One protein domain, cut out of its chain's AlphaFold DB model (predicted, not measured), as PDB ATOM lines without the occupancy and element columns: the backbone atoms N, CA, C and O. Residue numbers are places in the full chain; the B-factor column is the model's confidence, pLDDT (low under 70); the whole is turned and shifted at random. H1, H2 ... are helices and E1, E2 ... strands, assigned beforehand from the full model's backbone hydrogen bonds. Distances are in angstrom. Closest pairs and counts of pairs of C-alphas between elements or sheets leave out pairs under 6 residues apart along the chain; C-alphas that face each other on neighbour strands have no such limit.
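What this domain is: This is residues 42 to 91 of the 91 residues of the protein "VTC domain-containing protein" of hydrothermal vent metagenome (UniProt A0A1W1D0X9). A long, twisted antiparallel sheet of three strands has one short helix, H1, beside it at the end where E2 begins. E2 and E3 form a long hairpin, and the shorter E1 lines E2's other side. The 50 printed residues run E1, H1, E2, E3; the sheet's order is E1 E2 E3, the class mixed. The whole is loose, radius of gyration of the C-alphas 12.8 A, spanning 35 by 25 by 14 A.

How they stand to each other: Start at E1, residues 44 to 49, antiparallel to E2, residues 67 to 75, at 142 degrees; N 47 and O 72 are within hydrogen-bond range, 2.9 A. Next, H1, residues 55 to 61, stands at the sheet's level, height 0.3 A, its local plane fitted to only just enough C-alphas, 6. Its closest C-alphas to E2, Glu 59 and Arg 67, are 6.5 A apart. Every O i to N i+4 pair in H1 is within hydrogen-bond range. E2 and E3, residues 78 to 89, are an antiparallel hairpin at 162 degrees; see N 85 and O 71, 2.8 A.

Where its parts are: Find C-alpha 44 at (-30.668, -10.731, 51.502), where E1 begins its 16.3 A. H1 spans 10.0 A and E2 25.2 A. E3, 28.6 A, bends by 76 degrees at Met 81 and ends at C-alpha 89, (-26.356, -27.221, 38.646).

The domain as a whole: The farthest C-alphas, Ser 62 and Ser 80, are 36.5 A apart. The printed part has no cut, its three links are tight, and Gly 91 alone has pLDDT under 70.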
ATOM      1  N   TYR A  42     -34.208 -11.864  57.853       94.75
ATOM      2  CA  TYR A  42     -32.971 -11.174  57.509       94.75
ATOM      3  C   TYR A  42     -33.062 -10.705  56.059       94.75
ATOM      4  O   TYR A  42     -33.623 -11.391  55.199       94.75
ATOM      5  N   HIS A  43     -32.496  -9.537  55.766       95.12
ATOM      6  CA  HIS A  43     -32.508  -9.014  54.404       95.12
ATOM      7  C   HIS A  43     -31.376  -9.650  53.598       95.12
ATOM      8  O   HIS A  43     -30.226  -9.639  54.028       95.12
ATOM      9  N   ILE A  44     -31.676 -10.175  52.409       96.12
ATOM     10  CA  ILE A  44     -30.668 -10.731  51.502       96.12
ATOM     11  C   ILE A  44     -30.628  -9.890  50.235       96.12
ATOM     12  O   ILE A  44     -31.627  -9.801  49.523       96.12
ATOM     13  N   ARG A  45     -29.443  -9.393  49.874       96.69
ATOM     14  CA  ARG A  45     -29.194  -8.807  48.553       96.69
ATOM     15  C   ARG A  45     -28.181  -9.659  47.804       96.69
ATOM     16  O   ARG A  45     -27.183 -10.102  48.365       96.69
ATOM     17  N   SER A  46     -28.469  -9.973  46.547       96.88
ATOM     18  CA  SER A  46     -27.593 -10.777  45.692       96.88
ATOM     19  C   SER A  46     -27.440 -10.096  44.340       96.88
ATOM     20  O   SER A  46     -28.435  -9.932  43.639       96.88
ATOM     21  N   LEU A  47     -26.208  -9.745  43.976       96.44
ATOM     22  CA  LEU A  47     -25.862  -9.253  42.644       96.44
ATOM     23  C   LEU A  47     -25.281 -10.416  41.845       96.44
ATOM     24  O   LEU A  47     -24.264 -10.984  42.241       96.44
ATOM     25  N   TYR A  48     -25.953 -10.798  40.761       95.88
ATOM     26  CA  TYR A  48     -25.479 -11.850  39.864       95.88
ATOM     27  C   TYR A  48     -24.512 -11.273  38.836       95.88
ATOM     28  O   TYR A  48     -24.743 -10.182  38.323       95.88
ATOM     29  N   PHE A  49     -23.459 -12.030  38.542       95.19
ATOM     30  CA  PHE A  49     -22.512 -11.708  37.481       95.19
ATOM     31  C   PHE A  49     -22.910 -12.404  36.190       95.19
ATOM     32  O   PHE A  49     -23.488 -13.494  36.210       95.19
ATOM     33  N   GLU A  50     -22.530 -11.764  35.099       93.19
ATOM     34  CA  GLU A  50     -22.724 -12.209  33.732       93.19
ATOM     35  C   GLU A  50     -21.446 -11.915  32.939       93.19
ATOM     36  O   GLU A  50     -20.599 -11.141  33.398       93.19
ATOM     37  N   ASP A  51     -21.284 -12.554  31.785       93.06
ATOM     38  CA  ASP A  51     -20.244 -12.184  30.827       93.06
ATOM     39  C   ASP A  51     -20.770 -11.230  29.740       93.06
ATOM     40  O   ASP A  51     -21.963 -10.943  29.647       93.06
ATOM     41  N   ALA A  52     -19.871 -10.726  28.894       94.56
ATOM     42  CA  ALA A  52     -20.236  -9.821  27.802       94.56
ATOM     43  C   ALA A  52     -21.223 -10.441  26.788       94.56
ATOM     44  O   ALA A  52     -21.872  -9.711  26.043       94.56
ATOM     45  N   ASN A  53     -21.352 -11.773  26.770       94.75
ATOM     46  CA  ASN A  53     -22.189 -12.518  25.832       94.75
ATOM     47  C   ASN A  53     -23.527 -12.961  26.444       94.75
ATOM     48  O   ASN A  53     -24.313 -13.627  25.773       94.75
ATOM     49  N   ASN A  54     -23.811 -12.603  27.700       93.06
ATOM     50  CA  ASN A  54     -24.987 -13.057  28.439       93.06
ATOM     51  C   ASN A  54     -25.110 -14.590  28.544       93.06
ATOM     52  O   ASN A  54     -26.219 -15.137  28.551       93.06
ATOM     53  N   THR A  55     -23.989 -15.311  28.619       93.00
ATOM     54  CA  THR A  55     -23.988 -16.781  28.598       93.00
ATOM     55  C   THR A  55     -24.842 -17.377  29.721       93.00
ATOM     56  O   THR A  55     -25.643 -18.283  29.474       93.00
ATOM     57  N   ALA A  56     -24.744 -16.872  30.957       89.94
ATOM     58  CA  ALA A  56     -25.478 -17.442  32.089       89.94
ATOM     59  C   ALA A  56     -26.995 -17.195  31.994       89.94
ATOM     60  O   ALA A  56     -27.791 -18.028  32.455       89.94
ATOM     61  N   LEU A  57     -27.416 -16.084  31.386       90.44
ATOM     62  CA  LEU A  57     -28.803 -15.799  31.030       90.44
ATOM     63  C   LEU A  57     -29.324 -16.825  30.021       90.44
ATOM     64  O   LEU A  57     -30.357 -17.454  30.283       90.44
ATOM     65  N   PHE A  58     -28.605 -17.038  28.918       92.94
ATOM     66  CA  PHE A  58     -29.028 -17.972  27.875       92.94
ATOM     67  C   PHE A  58     -29.044 -19.422  28.374       92.94
ATOM     68  O   PHE A  58     -30.068 -20.089  28.236       92.94
ATOM     69  N   GLU A  59     -28.008 -19.886  29.085       91.56
ATOM     70  CA  GLU A  59     -27.992 -21.206  29.746       91.56
ATOM     71  C   GLU A  59     -29.145 -21.379  30.752       91.56
ATOM     72  O   GLU A  59     -29.630 -22.487  31.034       91.56
ATOM     73  N   LYS A  60     -29.572 -20.277  31.385       87.81
ATOM     74  CA  LYS A  60     -30.706 -20.307  32.304       87.81
ATOM     75  C   LYS A  60     -32.006 -20.562  31.540       87.81
ATOM     76  O   LYS A  60     -32.778 -21.414  31.991       87.81
ATOM     77  N   GLN A  61     -32.233 -19.809  30.465       91.06
ATOM     78  CA  GLN A  61     -33.454 -19.831  29.659       91.06
ATOM     79  C   GLN A  61     -33.602 -21.119  28.847       91.06
ATOM     80  O   GLN A  61     -34.677 -21.708  28.863       91.06
ATOM     81  N   SER A  62     -32.523 -21.609  28.232       91.94
ATOM     82  CA  SER A  62     -32.518 -22.851  27.443       91.94
ATOM     83  C   SER A  62     -32.684 -24.122  28.283       91.94
ATOM     84  O   SER A  62     -32.809 -25.220  27.750       91.94
ATOM     85  N   GLY A  63     -32.654 -23.999  29.614       87.62
ATOM     86  CA  GLY A  63     -32.794 -25.141  30.508       87.62
ATOM     87  C   GLY A  63     -31.538 -26.003  30.631       87.62
ATOM     88  O   GLY A  63     -31.645 -27.102  31.175       87.62
ATOM     89  N   THR A  64     -30.357 -25.513  30.218       87.94
ATOM     90  CA  THR A  64     -29.091 -26.262  30.298       87.94
ATOM     91  C   THR A  64     -28.905 -26.910  31.678       87.94
ATOM     92  O   THR A  64     -28.973 -26.251  32.727       87.94
ATOM     93  N   LEU A  65     -28.688 -28.230  31.682       84.19
ATOM     94  CA  LEU A  65     -28.597 -29.046  32.901       84.19
ATOM     95  C   LEU A  65     -27.285 -28.835  33.657       84.19
ATOM     96  O   LEU A  65     -27.258 -28.906  34.888       84.19
ATOM     97  N   VAL A  66     -26.212 -28.529  32.927       86.75
ATOM     98  CA  VAL A  66     -24.906 -28.177  33.481       86.75
ATOM     99  C   VAL A  66     -24.696 -26.684  33.303       86.75
ATOM    100  O   VAL A  66     -24.429 -26.221  32.205       86.75
ATOM    101  N   ARG A  67     -24.840 -25.923  34.388       90.25
ATOM    102  CA  ARG A  67     -24.685 -24.460  34.352       90.25
ATOM    103  C   ARG A  67     -24.155 -23.907  35.659       90.25
ATOM    104  O   ARG A  67     -24.341 -24.505  36.731       90.25
ATOM    105  N   LYS A  68     -23.513 -22.745  35.583       92.50
ATOM    106  CA  LYS A  68     -22.934 -22.047  36.738       92.50
ATOM    107  C   LYS A  68     -23.598 -20.688  36.912       92.50
ATOM    108  O   LYS A  68     -24.031 -20.063  35.958       92.50
ATOM    109  N   LYS A  69     -23.699 -20.240  38.161       93.31
ATOM    110  CA  LYS A  69     -24.106 -18.876  38.508       93.31
ATOM    111  C   LYS A  69     -23.136 -18.320  39.525       93.31
ATOM    112  O   LYS A  69     -22.857 -19.001  40.515       93.31
ATOM    113  N   TYR A  70     -22.689 -17.098  39.290       95.94
ATOM    114  CA  TYR A  70     -21.815 -16.356  40.183       95.94
ATOM    115  C   TYR A  70     -22.584 -15.177  40.762       95.94
ATOM    116  O   TYR A  70     -23.398 -14.564  40.070       95.94
ATOM    117  N   ARG A  71     -22.377 -14.895  42.046       97.06
ATOM    118  CA  ARG A  71     -22.976 -13.738  42.709       97.06
ATOM    119  C   ARG A  71     -22.112 -13.244  43.854       97.06
ATOM    120  O   ARG A  71     -21.467 -14.058  44.513       97.06
ATOM    121  N   ILE A  72     -22.193 -11.952  44.143       97.94
ATOM    122  CA  ILE A  72     -21.877 -11.441  45.475       97.94
ATOM    123  C   ILE A  72     -23.169 -11.332  46.275       97.94
ATOM    124  O   ILE A  72     -24.235 -11.017  45.732       97.94
ATOM    125  N   ARG A  73     -23.090 -11.637  47.565       98.06
ATOM    126  CA  ARG A  73     -24.216 -11.572  48.488       98.06
ATOM    127  C   ARG A  73     -23.823 -10.824  49.750       98.06
ATOM    128  O   ARG A  73     -22.770 -11.099  50.319       98.06
ATOM    129  N   ILE A  74     -24.735  -9.967  50.193       97.50
ATOM    130  CA  ILE A  74     -24.694  -9.305  51.496       97.50
ATOM    131  C   ILE A  74     -25.971  -9.606  52.280       97.50
ATOM    132  O   ILE A  74     -27.002  -9.984  51.700       97.50
ATOM    133  N   TYR A  75     -25.888  -9.423  53.593       95.88
ATOM    134  CA  TYR A  75     -26.987  -9.599  54.532       95.88
ATOM    135  C   TYR A  75     -27.256  -8.283  55.257       95.88
ATOM    136  O   TYR A  75     -26.341  -7.498  55.462       95.88
ATOM    137  N   ASN A  76     -28.516  -8.032  55.604       94.38
ATOM    138  CA  ASN A  76     -28.949  -6.892  56.422       94.38
ATOM    139  C   ASN A  76     -28.528  -5.505  55.903       94.38
ATOM    140  O   ASN A  76     -28.554  -4.542  56.650       94.38
ATOM    141  N   ILE A  77     -28.242  -5.392  54.596       94.06
ATOM    142  CA  ILE A  77     -27.816  -4.136  53.946       94.06
ATOM    143  C   ILE A  77     -26.466  -3.641  54.515       94.06
ATOM    144  O   ILE A  77     -26.147  -2.462  54.463       94.06
ATOM    145  N   GLU A  78     -25.641  -4.564  55.009       94.44
ATOM    146  CA  GLU A  78     -24.310  -4.285  55.551       94.44
ATOM    147  C   GLU A  78     -23.221  -4.863  54.637       94.44
ATOM    148  O   GLU A  78     -23.373  -5.954  54.080       94.44
ATOM    149  N   ASP A  79     -22.109  -4.145  54.491       94.19
ATOM    150  CA  ASP A  79     -20.937  -4.540  53.699       94.19
ATOM    151  C   ASP A  79     -19.785  -5.102  54.550       94.19
ATOM    152  O   ASP A  79     -18.776  -5.551  54.005       94.19
ATOM    153  N   SER A  80     -19.980  -5.186  55.870       95.38
ATOM    154  CA  SER A  80     -19.056  -5.808  56.829       95.38
ATOM    155  C   SER A  80     -18.651  -7.237  56.437       95.38
ATOM    156  O   SER A  80     -17.541  -7.680  56.731       95.38
ATOM    157  N   MET A  81     -19.533  -7.957  55.733       94.88
ATOM    158  CA  MET A  81     -19.238  -9.247  55.116       94.88
ATOM    159  C   MET A  81     -19.850  -9.353  53.714       94.88
ATOM    160  O   MET A  81     -21.066  -9.468  53.553       94.88
ATOM    161  N   ILE A  82     -18.992  -9.457  52.696       97.25
ATOM    162  CA  ILE A  82     -19.393  -9.709  51.306       97.25
ATOM    163  C   ILE A  82     -18.981 -11.127  50.909       97.25
ATOM    164  O   ILE A  82     -17.806 -11.489  50.958       97.25
ATOM    165  N   ARG A  83     -19.947 -11.954  50.495       97.19
ATOM    166  CA  ARG A  83     -19.683 -13.335  50.062       97.19
ATOM    167  C   ARG A  83     -19.671 -13.446  48.549       97.19
ATOM    168  O   ARG A  83     -20.704 -13.217  47.924       97.19
ATOM    169  N   LEU A  84     -18.551 -13.881  47.975       97.81
ATOM    170  CA  LEU A  84     -18.489 -14.353  46.592       97.81
ATOM    171  C   LEU A  84     -18.919 -15.824  46.538       97.81
ATOM    172  O   LEU A  84     -18.292 -16.696  47.137       97.81
ATOM    173  N   GLU A  85     -19.999 -16.107  45.818       97.69
ATOM    174  CA  GLU A  85     -20.620 -17.428  45.776       97.69
ATOM    175  C   GLU A  85     -20.727 -17.964  44.345       97.69
ATOM    176  O   GLU A  85     -21.061 -17.240  43.404       97.69
ATOM    177  N   LYS A  86     -20.536 -19.281  44.199       94.75
ATOM    178  CA  LYS A  86     -20.769 -20.032  42.961       94.75
ATOM    179  C   LYS A  86     -21.795 -21.132  43.205       94.75
ATOM    180  O   LYS A  86     -21.588 -22.010  44.040       94.75
ATOM    181  N   LYS A  87     -22.875 -21.142  42.421       90.94
ATOM    182  CA  LYS A  87     -23.843 -22.248  42.383       90.94
ATOM    183  C   LYS A  87     -23.669 -23.040  41.093       90.94
ATOM    184  O   LYS A  87     -23.765 -22.474  40.008       90.94
ATOM    185  N   SER A  88     -23.459 -24.348  41.209       90.31
ATOM    186  CA  SER A  88     -23.406 -25.270  40.069       90.31
ATOM    187  C   SER A  88     -24.640 -26.161  40.060       90.31
ATOM    188  O   SER A  88     -24.944 -26.798  41.069       90.31
ATOM    189  N   ARG A  89     -25.347 -26.198  38.928       85.56
ATOM    190  CA  ARG A  89     -26.356 -27.221  38.646       85.56
ATOM    191  C   ARG A  89     -25.698 -28.298  37.795       85.56
ATOM    192  O   ARG A  89     -24.978 -27.967  36.858       85.56
ATOM    193  N   ILE A  90     -25.905 -29.545  38.187       82.00
ATOM    194  CA  ILE A  90     -25.471 -30.744  37.479       82.00
ATOM    195  C   ILE A  90     -26.631 -31.714  37.673       82.00
ATOM    196  O   ILE A  90     -26.846 -32.080  38.825       82.00
ATOM    197  N   GLY A  91     -27.368 -32.032  36.601       68.44
ATOM    198  CA  GLY A  91     -28.515 -32.958  36.616       68.44
ATOM    199  C   GLY A  91     -29.516 -32.668  37.724       68.44
ATOM    200  O   GLY A  91     -29.446 -33.374  38.748       68.44
TER     201      GLY A  91